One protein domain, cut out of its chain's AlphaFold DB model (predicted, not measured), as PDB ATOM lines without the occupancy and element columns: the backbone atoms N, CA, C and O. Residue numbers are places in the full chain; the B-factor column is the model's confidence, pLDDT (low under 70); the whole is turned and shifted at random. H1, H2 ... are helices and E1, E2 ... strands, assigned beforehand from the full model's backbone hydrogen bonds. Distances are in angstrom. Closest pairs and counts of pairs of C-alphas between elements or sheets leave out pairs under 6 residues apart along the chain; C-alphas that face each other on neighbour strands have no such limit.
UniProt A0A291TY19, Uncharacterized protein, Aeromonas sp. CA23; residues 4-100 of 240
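AT A GLANCE: This is residues 4 to 100 of the 240 residues of an uncharacterized protein of Aeromonas sp. CA23 (UniProt A0A291TY19). What does one see first? A strongly twisted sheet of six antiparallel strands runs from E4 at one edge to E6 at the other; H1 and residues 81 to 89 of H2 pack on its E5 and E6 end, and residues 90 to 100 of H2 stick out as an arm. How is it built along the chain? The printed part has 97 residues, with six named strands and then two named helices, in the order E1 E2 E3 E4 E5 E6 H1 H2; the sheet's order is E4 E3 E2 E1 E5 E6 and the class is mixed, helices and strands. How spread out is it? It is loose and elongated, with a radius of gyration of the C-alphas of 17.0 A and spans of 51 by 33 by 24 A.

HOW THE PARTS SIT: How do the first strands pair? E1, residues 4 to 11, E2, residues 14 to 22, E3, residues 25 to 32, and E4, residues 35 to 44, form a meander, each strand the antiparallel neighbour of the one before. N 8 and O 16 are 2.8 A apart across E1 and E2, N 17 and O 29 2.8 A across E2 and E3, and N 26 and O 43 2.8 A across E3 and E4, within hydrogen-bond range; E2 bends by 70 degrees at residue 19. How does the sheet go on? E5, residues 53 to 59, is antiparallel to E1, with N 7 and O 54 at 2.8 A, and forms a hairpin with E6, residues 62 to 66, with N 59 and O 62 at 2.8 A. Where are the helices? H1, residues 69 to 77, and H2, residues 80 to 100, are on one face of the sheet, two layers; H1 is over E6 at a height over the sheet of 8.7 A, and H2 is over E6 at 8.9 A. The closest C-alphas of E5 and H1 are those of Val 53 and Gly 69, 5.2 A apart, and of E6 and H2 those of Tyr 62 and Leu 85, 7.1 A apart. How do the two helices stand? They are close but not clearly touching, with the closest C-alphas those of Lys 75 and Ile 81 at 6.2 A, and run the same way at a steep tilt of 65 degrees; in both, every O i to N i+4 pair is within hydrogen-bond range.

IN THESE COORDINATES: Where does the first strand begin? C-alpha 4 of E1 is at (147.755, 175.617, 111.975), and E1 is 22.0 A long. How long are the others? E2 is 21.9 A, E3 21.4 A, E4 25.3 A, E5 19.6 A, E6 13.5 A and H1 12.0 A. Where does the last helix end? H2, 30.1 A long, ends with C-alpha 100 at (175.222, 179.442, 130.057).

THE WHOLE: How far does it reach? The two C-alphas farthest apart are those of Asn 46 and Asn 100, at 53.7 A. Is the printed part whole? It has no cut, and no link is long; E4 to E5 is a short link and the others are tight. Where is confidence low? The mean pLDDT of the printed part is 83.5, and residues 12 to 13 and 32 to 36 are under 70.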
ATOM      1  N   TYR A   4     147.609 176.433 113.175       87.56
ATOM      2  CA  TYR A   4     147.755 175.617 111.975       87.56
ATOM      3  C   TYR A   4     147.617 176.496 110.740       87.56
ATOM      4  O   TYR A   4     146.763 177.378 110.699       87.56
ATOM      5  N   SER A   5     148.433 176.237 109.724       89.56
ATOM      6  CA  SER A   5     148.188 176.738 108.372       89.56
ATOM      7  C   SER A   5     147.968 175.561 107.436       89.56
ATOM      8  O   SER A   5     148.763 174.618 107.440       89.56
ATOM      9  N   CYS A   6     146.913 175.625 106.630       88.62
ATOM     10  CA  CYS A   6     146.559 174.585 105.674       88.62
ATOM     11  C   CYS A   6     146.760 175.094 104.243       88.62
ATOM     12  O   CYS A   6     146.317 176.192 103.890       88.62
ATOM     13  N   ARG A   7     147.442 174.287 103.430       89.12
ATOM     14  CA  ARG A   7     147.740 174.551 102.025       89.12
ATOM     15  C   ARG A   7     147.341 173.335 101.196       89.12
ATOM     16  O   ARG A   7     147.714 172.215 101.520       89.12
ATOM     17  N   ILE A   8     146.627 173.565 100.104       87.00
ATOM     18  CA  ILE A   8     146.215 172.536  99.148       87.00
ATOM     19  C   ILE A   8     147.037 172.717  97.870       87.00
ATOM     20  O   ILE A   8     147.147 173.829  97.347       87.00
ATOM     21  N   ILE A   9     147.643 171.638  97.382       84.81
ATOM     22  CA  ILE A   9     148.383 171.616  96.117       84.81
ATOM     23  C   ILE A   9     147.409 171.228  95.008       84.81
ATOM     24  O   ILE A   9     146.966 170.086  94.946       84.81
ATOM     25  N   LEU A  10     147.063 172.183  94.144       77.56
ATOM     26  CA  LEU A  10     146.123 171.947  93.045       77.56
ATOM     27  C   LEU A  10     146.819 171.357  91.811       77.56
ATOM     28  O   LEU A  10     146.231 170.520  91.144       77.56
ATOM     29  N   ASN A  11     148.051 171.797  91.533       72.19
ATOM     30  CA  ASN A  11     148.969 171.342  90.477       72.19
ATOM     31  C   ASN A  11     150.412 171.600  90.961       72.19
ATOM     32  O   ASN A  11     150.580 172.391  91.890       72.19
ATOM     33  N   ASP A  12     151.438 171.018  90.322       64.12
ATOM     34  CA  ASP A  12     152.847 171.030  90.785       64.12
ATOM     35  C   ASP A  12     153.403 172.407  91.218       64.12
ATOM     36  O   ASP A  12     154.267 172.461  92.091       64.12
ATOM     37  N   ASN A  13     152.852 173.522  90.713       66.12
ATOM     38  CA  ASN A  13     153.268 174.881  91.089       66.12
ATOM     39  C   ASN A  13     152.194 175.751  91.768       66.12
ATOM     40  O   ASN A  13     152.527 176.806  92.308       66.12
ATOM     41  N   ILE A  14     150.913 175.356  91.777       76.25
ATOM     42  CA  ILE A  14     149.831 176.221  92.285       76.25
ATOM     43  C   ILE A  14     149.376 175.752  93.657       76.25
ATOM     44  O   ILE A  14     148.806 174.670  93.822       76.25
ATOM     45  N   SER A  15     149.564 176.627  94.641       81.94
ATOM     46  CA  SER A  15     149.079 176.417  95.995       81.94
ATOM     47  C   SER A  15     147.920 177.299  96.380       81.94
ATOM     48  O   SER A  15     147.985 178.520  96.241       81.94
ATOM     49  N   PHE A  16     146.924 176.660  96.968       86.75
ATOM     50  CA  PHE A  16     145.761 177.290  97.551       86.75
ATOM     51  C   PHE A  16     145.888 177.322  99.075       86.75
ATOM     52  O   PHE A  16     146.025 176.279  99.716       86.75
ATOM     53  N   TRP A  17     145.869 178.515  99.658       88.31
ATOM     54  CA  TRP A  17     145.899 178.739 101.100       88.31
ATOM     55  C   TRP A  17     144.482 178.826 101.638       88.31
ATOM     56  O   TRP A  17     143.695 179.639 101.161       88.31
ATOM     57  N   VAL A  18     144.170 177.998 102.631       89.06
ATOM     58  CA  VAL A  18     142.832 177.930 103.223       89.06
ATOM     59  C   VAL A  18     142.678 179.009 104.290       89.06
ATOM     60  O   VAL A  18     143.491 179.081 105.211       89.06
ATOM     61  N   GLU A  19     141.618 179.810 104.193       88.06
ATOM     62  CA  GLU A  19     141.258 180.810 105.207       88.06
ATOM     63  C   GLU A  19     140.037 180.379 106.020       88.06
ATOM     64  O   GLU A  19     140.029 180.502 107.245       88.06
ATOM     65  N   SER A  20     139.012 179.842 105.353       84.50
ATOM     66  CA  SER A  20     137.807 179.356 106.018       84.50
ATOM     67  C   SER A  20     137.195 178.163 105.293       84.50
ATOM     68  O   SER A  20     137.393 177.949 104.095       84.50
ATOM     69  N   ILE A  21     136.457 177.354 106.050       84.06
ATOM     70  CA  ILE A  21     135.733 176.190 105.545       84.06
ATOM     71  C   ILE A  21     134.260 176.392 105.893       84.06
ATOM     72  O   ILE A  21     133.904 176.524 107.063       84.06
ATOM     73  N   GLU A  22     133.407 176.414 104.876       84.88
ATOM     74  CA  GLU A  22     131.963 176.600 104.997       84.88
ATOM     75  C   GLU A  22     131.238 175.392 104.411       84.88
ATOM     76  O   GLU A  22     131.079 175.300 103.196       84.88
ATOM     77  N   ARG A  23     130.752 174.495 105.278       80.81
ATOM     78  CA  ARG A  23     129.983 173.277 104.946       80.81
ATOM     79  C   ARG A  23     130.634 172.383 103.879       80.81
ATOM     80  O   ARG A  23     131.226 171.381 104.248       80.81
ATOM     81  N   ASP A  24     130.494 172.738 102.604       83.56
ATOM     82  CA  ASP A  24     130.966 171.986 101.432       83.56
ATOM     83  C   ASP A  24     131.940 172.791 100.546       83.56
ATOM     84  O   ASP A  24     132.369 172.356  99.477       83.56
ATOM     85  N   CYS A  25     132.323 173.990 100.986       82.88
ATOM     86  CA  CYS A  25     133.239 174.850 100.256       82.88
ATOM     87  C   CYS A  25     134.420 175.298 101.114       82.88
ATOM     88  O   CYS A  25     134.281 175.629 102.291       82.88
ATOM     89  N   ILE A  26     135.587 175.359 100.483       86.44
ATOM     90  CA  ILE A  26     136.826 175.869 101.051       86.44
ATOM     91  C   ILE A  26     137.099 177.225 100.408       86.44
ATOM     92  O   ILE A  26     137.255 177.328  99.187       86.44
ATOM     93  N   ASN A  27     137.144 178.264 101.236       87.31
ATOM     94  CA  ASN A  27     137.479 179.617 100.823       87.31
ATOM     95  C   ASN A  27     138.948 179.893 101.149       87.31
ATOM     96  O   ASN A  27     139.482 179.471 102.182       87.31
ATOM     97  N   GLY A  28     139.610 180.604 100.252       88.56
ATOM     98  CA  GLY A  28     141.034 180.839 100.365       88.56
ATOM     99  C   GLY A  28     141.571 181.591  99.168       88.56
ATOM    100  O   GLY A  28     140.808 182.116  98.355       88.56
ATOM    101  N   TYR A  29     142.889 181.628  99.043       87.19
ATOM    102  CA  TYR A  29     143.544 182.347  97.960       87.19
ATOM    103  C   TYR A  29     144.705 181.563  97.363       87.19
ATOM    104  O   TYR A  29     145.342 180.733  98.009       87.19
ATOM    105  N   THR A  30     144.999 181.859  96.104       85.00
ATOM    106  CA  THR A  30     146.247 181.462  95.446       85.00
ATOM    107  C   THR A  30     147.146 182.683  95.300       85.00
ATOM    108  O   THR A  30     146.648 183.802  95.173       85.00
ATOM    109  N   ILE A  31     148.459 182.473  95.348       80.12
ATOM    110  CA  ILE A  31     149.457 183.515  95.082       80.12
ATOM    111  C   ILE A  31     149.883 183.357  93.623       80.12
ATOM    112  O   ILE A  31     150.243 182.253  93.209       80.12
ATOM    113  N   GLY A  32     149.786 184.428  92.834       69.25
ATOM    114  CA  GLY A  32     150.175 184.404  91.425       69.25
ATOM    115  C   GLY A  32     151.694 184.306  91.245       69.25
ATOM    116  O   GLY A  32     152.451 184.958  91.951       69.25
ATOM    117  N   GLU A  33     152.166 183.541  90.254       64.50
ATOM    118  CA  GLU A  33     153.612 183.380  89.979       64.50
ATOM    119  C   GLU A  33     154.331 184.690  89.589       64.50
ATOM    120  O   GLU A  33     155.556 184.758  89.648       64.50
ATOM    121  N   LYS A  34     153.593 185.728  89.163       65.31
ATOM    122  CA  LYS A  34     154.152 186.987  88.625       65.31
ATOM    123  C   LYS A  34     153.819 188.241  89.439       65.31
ATOM    124  O   LYS A  34     154.381 189.294  89.159       65.31
ATOM    125  N   SER A  35     152.917 188.140  90.411       61.22
ATOM    126  CA  SER A  35     152.497 189.252  91.266       61.22
ATOM    127  C   SER A  35     152.102 188.688  92.626       61.22
ATOM    128  O   SER A  35     151.409 187.672  92.670       61.22
ATOM    129  N   ASP A  36     152.489 189.351  93.719       68.19
ATOM    130  CA  ASP A  36     152.114 188.992  95.104       68.19
ATOM    131  C   ASP A  36     150.615 189.253  95.399       68.19
ATOM    132  O   ASP A  36     150.173 189.381  96.542       68.19
ATOM    133  N   ASP A  37     149.809 189.347  94.342       75.88
ATOM    134  CA  ASP A  37     148.376 189.547  94.412       75.88
ATOM    135  C   ASP A  37     147.689 188.252  94.849       75.88
ATOM    136  O   ASP A  37     147.876 187.170  94.278       75.88
ATOM    137  N   ARG A  38     146.848 188.381  95.877       80.69
ATOM    138  CA  ARG A  38     146.039 187.285  96.407       80.69
ATOM    139  C   ARG A  38     144.786 187.123  95.561       80.69
ATOM    140  O   ARG A  38     143.895 187.971  95.583       80.69
ATOM    141  N   LEU A  39     144.696 186.008  94.845       80.94
ATOM    142  CA  LEU A  39     143.513 185.655  94.065       80.94
ATOM    143  C   LEU A  39     142.607 184.755  94.896       80.94
ATOM    144  O   LEU A  39     142.876 183.558  95.037       80.94
ATOM    145  N   TYR A  40     141.543 185.341  95.441       84.06
ATOM    146  CA  TYR A  40     140.533 184.618  96.204       84.06
ATOM    147  C   TYR A  40     139.766 183.651  95.305       84.06
ATOM    148  O   TYR A  40     139.223 184.032  94.267       84.06
ATOM    149  N   LYS A  41     139.726 182.381  95.706       83.38
ATOM    150  CA  LYS A  41     139.043 181.313  94.979       83.38
ATOM    151  C   LYS A  41     138.255 180.452  95.959       83.38
ATOM    152  O   LYS A  41     138.620 180.298  97.123       83.38
ATOM    153  N   LYS A  42     137.160 179.892  95.461       84.25
ATOM    154  CA  LYS A  42     136.316 178.941  96.178       84.25
ATOM    155  C   LYS A  42     136.501 177.562  95.556       84.25
ATOM    156  O   LYS A  42     136.451 177.437  94.333       84.25
ATOM    157  N   LEU A  43     136.760 176.561  96.388       81.81
ATOM    158  CA  LEU A  43     136.904 175.160  95.989       81.81
ATOM    159  C   LEU A  43     135.832 174.319  96.674       81.81
ATOM    160  O   LEU A  43     135.452 174.612  97.806       81.81
ATOM    161  N   THR A  44     135.364 173.272  96.006       82.56
ATOM    162  CA  THR A  44     134.443 172.297  96.596       82.56
ATOM    163  C   THR A  44     135.241 171.249  97.368       82.56
ATOM    164  O   THR A  44     136.294 170.812  96.904       82.56
ATOM    165  N   LEU A  45     134.757 170.828  98.539       76.56
ATOM    166  CA  LEU A  45     135.446 169.843  99.387       76.56
ATOM    167  C   LEU A  45     135.665 168.493  98.684       76.56
ATOM    168  O   LEU A  45     136.703 167.867  98.882       76.56
ATOM    169  N   ASN A  46     134.734 168.080  97.821       78.19
ATOM    170  CA  ASN A  46     134.822 166.820  97.073       78.19
ATOM    171  C   ASN A  46     135.942 166.792  96.020       78.19
ATOM    172  O   ASN A  46     136.390 165.710  95.647       78.19
ATOM    173  N   ASP A  47     136.418 167.957  95.570       77.94
ATOM    174  CA  ASP A  47     137.473 168.053  94.554       77.94
ATOM    175  C   ASP A  47     138.883 167.953  95.163       77.94
ATOM    176  O   ASP A  47     139.877 167.924  94.437       77.94
ATOM    177  N   VAL A  48     138.991 167.917  96.498       79.25
ATOM    178  CA  VAL A  48     140.265 167.957  97.221       79.25
ATOM    179  C   VAL A  48     140.577 166.595  97.832       79.25
ATOM    180  O   VAL A  48     139.977 166.170  98.819       79.25
ATOM    181  N   GLY A  49     141.587 165.923  97.282       80.56
ATOM    182  CA  GLY A  49     142.115 164.692  97.863       80.56
ATOM    183  C   GLY A  49     142.975 164.968  99.098       80.56
ATOM    184  O   GLY A  49     143.801 165.878  99.103       80.56
ATOM    185  N   LEU A  50     142.870 164.125 100.131       79.19
ATOM    186  CA  LEU A  50     143.718 164.214 101.333       79.19
ATOM    187  C   LEU A  50     145.224 164.096 101.030       79.19
ATOM    188  O   LEU A  50     146.040 164.541 101.831       79.19
ATOM    189  N   SER A  51     145.618 163.524  99.890       81.06
ATOM    190  CA  SER A  51     147.015 163.471  99.431       81.06
ATOM    191  C   SER A  51     147.573 164.824  98.975       81.06
ATOM    192  O   SER A  51     148.783 164.995  98.945       81.06
ATOM    193  N   GLN A  52     146.716 165.784  98.628       84.19
ATOM    194  CA  GLN A  52     147.111 167.116  98.150       84.19
ATOM    195  C   GLN A  52     147.197 168.151  99.281       84.19
ATOM    196  O   GLN A  52     147.588 169.299  99.058       84.19
ATOM    197  N   VAL A  53     146.799 167.760 100.491       85.88
ATOM    198  CA  VAL A  53     146.688 168.644 101.649       85.88
ATOM    199  C   VAL A  53     147.992 168.632 102.442       85.88
ATOM    200  O   VAL A  53     148.340 167.626 103.055       85.88
ATOM    201  N   LYS A  54     148.662 169.786 102.492       88.81
ATOM    202  CA  LYS A  54     149.807 170.059 103.365       88.81
ATOM    203  C   LYS A  54     149.372 170.910 104.543       88.81
ATOM    204  O   LYS A  54     148.887 172.030 104.379       88.81
ATOM    205  N   ILE A  55     149.578 170.394 105.745       89.50
ATOM    206  CA  ILE A  55     149.248 171.101 106.984       89.50
ATOM    207  C   ILE A  55     150.550 171.443 107.681       89.50
ATOM    208  O   ILE A  55     151.470 170.636 107.731       89.50
ATOM    209  N   LYS A  56     150.637 172.641 108.242       89.75
ATOM    210  CA  LYS A  56     151.779 173.063 109.042       89.75
ATOM    211  C   LYS A  56     151.298 173.458 110.428       89.75
ATOM    212  O   LYS A  56     150.455 174.345 110.549       89.75
ATOM    213  N   LYS A  57     151.795 172.766 111.454       89.81
ATOM    214  CA  LYS A  57     151.502 173.023 112.872       89.81
ATOM    215  C   LYS A  57     152.598 173.903 113.447       89.81
ATOM    216  O   LYS A  57     153.774 173.586 113.296       89.81
ATOM    217  N   TYR A  58     152.205 174.970 114.125       87.56
ATOM    218  CA  TYR A  58     153.093 175.900 114.811       87.56
ATOM    219  C   TYR A  58     152.909 175.768 116.319       87.56
ATOM    220  O   TYR A  58     151.791 175.846 116.837       87.56
ATOM    221  N   LYS A  59     154.029 175.614 117.025       87.19
ATOM    222  CA  LYS A  59     154.096 175.524 118.483       87.19
ATOM    223  C   LYS A  59     155.217 176.425 118.999       87.19
ATOM    224  O   LYS A  59     156.369 176.016 119.146       87.19
ATOM    225  N   GLY A  60     154.874 177.682 119.275       84.62
ATOM    226  CA  GLY A  60     155.855 178.712 119.624       84.62
ATOM    227  C   GLY A  60     156.720 179.080 118.417       84.62
ATOM    228  O   GLY A  60     156.186 179.518 117.405       84.62
ATOM    229  N   ILE A  61     158.038 178.896 118.530       81.69
ATOM    230  CA  ILE A  61     159.005 179.125 117.439       81.69
ATOM    231  C   ILE A  61     159.243 177.890 116.561       81.69
ATOM    232  O   ILE A  61     159.982 177.979 115.588       81.69
ATOM    233  N   TYR A  62     158.664 176.744 116.927       84.69
ATOM    234  CA  TYR A  62     158.860 175.487 116.216       84.69
ATOM    235  C   TYR A  62     157.667 175.191 115.321       84.69
ATOM    236  O   TYR A  62     156.513 175.409 115.703       84.69
ATOM    237  N   ASP A  63     157.954 174.636 114.157       87.44
ATOM    238  CA  ASP A  63     156.965 174.229 113.183       87.44
ATOM    239  C   ASP A  63     157.211 172.801 112.697       87.44
ATOM    240  O   ASP A  63     158.341 172.321 112.633       87.44
ATOM    241  N   TYR A  64     156.128 172.116 112.346       87.94
ATOM    242  CA  TYR A  64     156.179 170.822 111.678       87.94
ATOM    243  C   TYR A  64     155.250 170.836 110.473       87.94
ATOM    244  O   TYR A  64     154.097 171.257 110.582       87.94
ATOM    245  N   THR A  65     155.754 170.375 109.330       88.19
ATOM    246  CA  THR A  65     154.981 170.275 108.089       88.19
ATOM    247  C   THR A  65     154.598 168.820 107.856       88.19
ATOM    248  O   THR A  65     155.461 167.952 107.762       88.19
ATOM    249  N   PHE A  66     153.298 168.567 107.780       87.50
ATOM    250  CA  PHE A  66     152.708 167.301 107.369       87.50
ATOM    251  C   PHE A  66     152.587 167.296 105.848       87.50
ATOM    252  O   PHE A  66     152.002 168.216 105.270       87.50
ATOM    253  N   GLU A  67     153.132 166.266 105.206       85.81
ATOM    254  CA  GLU A  67     153.151 166.184 103.743       85.81
ATOM    255  C   GLU A  67     151.764 165.899 103.158       85.81
ATOM    256  O   GLU A  67     151.446 166.417 102.094       85.81
ATOM    257  N   ASN A  68     150.937 165.130 103.877       87.50
ATOM    258  CA  ASN A  68     149.610 164.701 103.439       87.50
ATOM    259  C   ASN A  68     148.591 164.808 104.592       87.50
ATOM    260  O   ASN A  68     148.943 164.707 105.769       87.50
ATOM    261  N   GLY A  69     147.297 164.871 104.269       84.06
ATOM    262  CA  GLY A  69     146.203 164.860 105.246       84.06
ATOM    263  C   GLY A  69     146.125 163.570 106.075       84.06
ATOM    264  O   GLY A  69     145.848 163.624 107.271       84.06
ATOM    265  N   TYR A  70     146.443 162.409 105.489       84.81
ATOM    266  CA  TYR A  70     146.534 161.146 106.243       84.81
ATOM    267  C   TYR A  70     147.673 161.161 107.266       84.81
ATOM    268  O   TYR A  70     147.522 160.653 108.375       84.81
ATOM    269  N   ASP A  71     148.801 161.770 106.894       86.19
ATOM    270  CA  ASP A  71     149.964 161.912 107.765       86.19
ATOM    271  C   ASP A  71     149.629 162.788 108.976       86.19
ATOM    272  O   ASP A  71     149.963 162.442 110.106       86.19
ATOM    273  N   PHE A  72     148.881 163.871 108.744       86.19
ATOM    274  CA  PHE A  72     148.337 164.716 109.803       86.19
ATOM    275  C   PHE A  72     147.431 163.933 110.757       86.19
ATOM    276  O   PHE A  72     147.687 163.929 111.957       86.19
ATOM    277  N   ILE A  73     146.425 163.218 110.242       86.31
ATOM    278  CA  ILE A  73     145.483 162.470 111.087       86.31
ATOM    279  C   ILE A  73     146.227 161.441 111.945       86.31
ATOM    280  O   ILE A  73     146.024 161.394 113.155       86.31
ATOM    281  N   LEU A  74     147.116 160.640 111.350       85.81
ATOM    282  CA  LEU A  74     147.834 159.589 112.073       85.81
ATOM    283  C   LEU A  74     148.806 160.157 113.116       85.81
ATOM    284  O   LEU A  74     148.838 159.692 114.259       85.81
ATOM    285  N   LYS A  75     149.612 161.155 112.747       85.31
ATOM    286  CA  LYS A  75     150.680 161.673 113.614       85.31
ATOM    287  C   LYS A  75     150.193 162.672 114.667       85.31
ATOM    288  O   LYS A  75     150.807 162.762 115.733       85.31
ATOM    289  N   ASP A  76     149.122 163.414 114.391       82.31
ATOM    290  CA  ASP A  76     148.530 164.343 115.359       82.31
ATOM    291  C   ASP A  76     147.633 163.591 116.357       82.31
ATOM    292  O   ASP A  76     147.747 163.815 117.563       82.31
ATOM    293  N   LEU A  77     146.861 162.586 115.910       80.44
ATOM    294  CA  LEU A  77     146.068 161.730 116.809       80.44
ATOM    295  C   LEU A  77     146.948 160.955 117.799       80.44
ATOM    296  O   LEU A  77     146.620 160.845 118.979       80.44
ATOM    297  N   THR A  78     148.093 160.447 117.338       85.06
ATOM    298  CA  THR A  78     149.065 159.742 118.192       85.06
ATOM    299  C   THR A  78     149.859 160.677 119.109       85.06
ATOM    300  O   THR A  78     150.678 160.197 119.893       85.06
ATOM    301  N   LYS A  79     149.653 162.004 119.027       84.38
ATOM    302  CA  LYS A  79     150.442 163.043 119.720       84.38
ATOM    303  C   LYS A  79     151.953 162.928 119.493       84.38
ATOM    304  O   LYS A  79     152.745 163.528 120.222       84.38
ATOM    305  N   TYR A  80     152.369 162.188 118.469       84.94
ATOM    306  CA  TYR A  80     153.773 161.924 118.191       84.94
ATOM    307  C   TYR A  80     154.521 163.226 117.892       84.94
ATOM    308  O   TYR A  80     155.578 163.482 118.465       84.94
ATOM    309  N   ILE A  81     153.928 164.103 117.074       85.44
ATOM    310  CA  ILE A  81     154.525 165.408 116.757       85.44
ATOM    311  C   ILE A  81     154.648 166.289 117.993       85.44
ATOM    312  O   ILE A  81     155.656 166.971 118.153       85.44
ATOM    313  N   ASP A  82     153.689 166.233 118.917       86.00
ATOM    314  CA  ASP A  82     153.799 166.983 120.165       86.00
ATOM    315  C   ASP A  82     154.959 166.500 121.040       86.00
ATOM    316  O   ASP A  82     155.636 167.335 121.641       86.00
ATOM    317  N   ILE A  83     155.226 165.190 121.072       86.88
ATOM    318  CA  ILE A  83     156.369 164.599 121.786       86.88
ATOM    319  C   ILE A  83     157.692 164.972 121.112       86.88
ATOM    320  O   ILE A  83     158.657 165.307 121.804       86.88
ATOM    321  N   VAL A  84     157.750 164.957 119.778       87.19
ATOM    322  CA  VAL A  84     158.943 165.363 119.019       87.19
ATOM    323  C   VAL A  84     159.252 166.839 119.264       87.19
ATOM    324  O   VAL A  84     160.370 167.177 119.649       87.19
ATOM    325  N   LEU A  85     158.255 167.717 119.125       86.62
ATOM    326  CA  LEU A  85     158.407 169.153 119.379       86.62
ATOM    327  C   LEU A  85     158.793 169.435 120.836       86.62
ATOM    328  O   LEU A  85     159.618 170.308 121.100       86.62
ATOM    329  N   PHE A  86     158.232 168.683 121.786       87.19
ATOM    330  CA  PHE A  86     158.627 168.760 123.190       87.19
ATOM    331  C   PHE A  86     160.090 168.347 123.387       87.19
ATOM    332  O   PHE A  86     160.851 169.089 123.996       87.19
ATOM    333  N   SER A  87     160.511 167.223 122.808       85.69
ATOM    334  CA  SER A  87     161.892 166.732 122.900       85.69
ATOM    335  C   SER A  87     162.906 167.736 122.348       85.69
ATOM    336  O   SER A  87     163.928 167.980 122.985       85.69
ATOM    337  N   ILE A  88     162.613 168.359 121.199       85.94
ATOM    338  CA  ILE A  88     163.462 169.407 120.606       85.94
ATOM    339  C   ILE A  88     163.579 170.599 121.559       85.94
ATOM    340  O   ILE A  88     164.682 171.047 121.864       85.94
ATOM    341  N   LYS A  89     162.444 171.073 122.085       87.25
ATOM    342  CA  LYS A  89     162.412 172.193 123.027       87.25
ATOM    343  C   LYS A  89     163.237 171.904 124.284       87.25
ATOM    344  O   LYS A  89     164.032 172.748 124.693       87.25
ATOM    345  N   GLU A  90     163.051 170.741 124.902       86.56
ATOM    346  CA  GLU A  90     163.791 170.367 126.112       86.56
ATOM    347  C   GLU A  90     165.290 170.232 125.830       86.56
ATOM    348  O   GLU A  90     166.118 170.711 126.607       86.56
ATOM    349  N   PHE A  91     165.660 169.663 124.681       87.81
ATOM    350  CA  PHE A  91     167.053 169.608 124.254       87.81
ATOM    351  C   PHE A  91     167.662 171.011 124.104       87.81
ATOM    352  O   PHE A  91     168.763 171.265 124.599       87.81
ATOM    353  N   ASP A  92     166.946 171.957 123.500       85.06
ATOM    354  CA  ASP A  92     167.412 173.340 123.376       85.06
ATOM    355  C   ASP A  92     167.588 174.022 124.738       85.06
ATOM    356  O   ASP A  92     168.618 174.658 124.975       85.06
ATOM    357  N   VAL A  93     166.666 173.814 125.684       85.62
ATOM    358  CA  VAL A  93     166.789 174.317 127.065       85.62
ATOM    359  C   VAL A  93     168.018 173.733 127.768       85.62
ATOM    360  O   VAL A  93     168.788 174.468 128.402       85.62
ATOM    361  N   ILE A  94     168.244 172.424 127.636       88.75
ATOM    362  CA  ILE A  94     169.404 171.741 128.220       88.75
ATOM    363  C   ILE A  94     170.693 172.294 127.618       88.75
ATOM    364  O   ILE A  94     171.608 172.687 128.347       88.75
ATOM    365  N   THR A  95     170.782 172.368 126.290       87.81
ATOM    366  CA  THR A  95     172.002 172.846 125.638       87.81
ATOM    367  C   THR A  95     172.263 174.330 125.899       87.81
ATOM    368  O   THR A  95     173.429 174.703 126.048       87.81
ATOM    369  N   GLN A  96     171.227 175.169 126.019       89.19
ATOM    370  CA  GLN A  96     171.362 176.562 126.455       89.19
ATOM    371  C   GLN A  96     171.872 176.634 127.897       89.19
ATOM    372  O   GLN A  96     172.773 177.411 128.187       89.19
ATOM    373  N   SER A  97     171.364 175.790 128.794       87.50
ATOM    374  CA  SER A  97     171.811 175.747 130.192       87.50
ATOM    375  C   SER A  97     173.274 175.316 130.318       87.50
ATOM    376  O   SER A  97     174.032 175.887 131.100       87.50
ATOM    377  N   ILE A  98     173.701 174.334 129.519       87.94
ATOM    378  CA  ILE A  98     175.109 173.921 129.430       87.94
ATOM    379  C   ILE A  98     175.967 175.061 128.879       87.94
ATOM    380  O   ILE A  98     177.070 175.293 129.370       87.94
ATOM    381  N   PHE A  99     175.473 175.772 127.864       87.69
ATOM    382  CA  PHE A  99     176.165 176.913 127.280       87.69
ATOM    383  C   PHE A  99     176.303 178.069 128.283       87.69
ATOM    384  O   PHE A  99     177.404 178.577 128.445       87.69
ATOM    385  N   ASN A 100     175.247 178.388 129.036       89.06
ATOM    386  CA  ASN A 100     175.222 179.442 130.057       89.06
ATOM    387  C   ASN A 100     176.198 179.207 131.220       89.06
ATOM    388  O   ASN A 100     176.600 180.149 131.893       89.06
TER     389      ASN A 100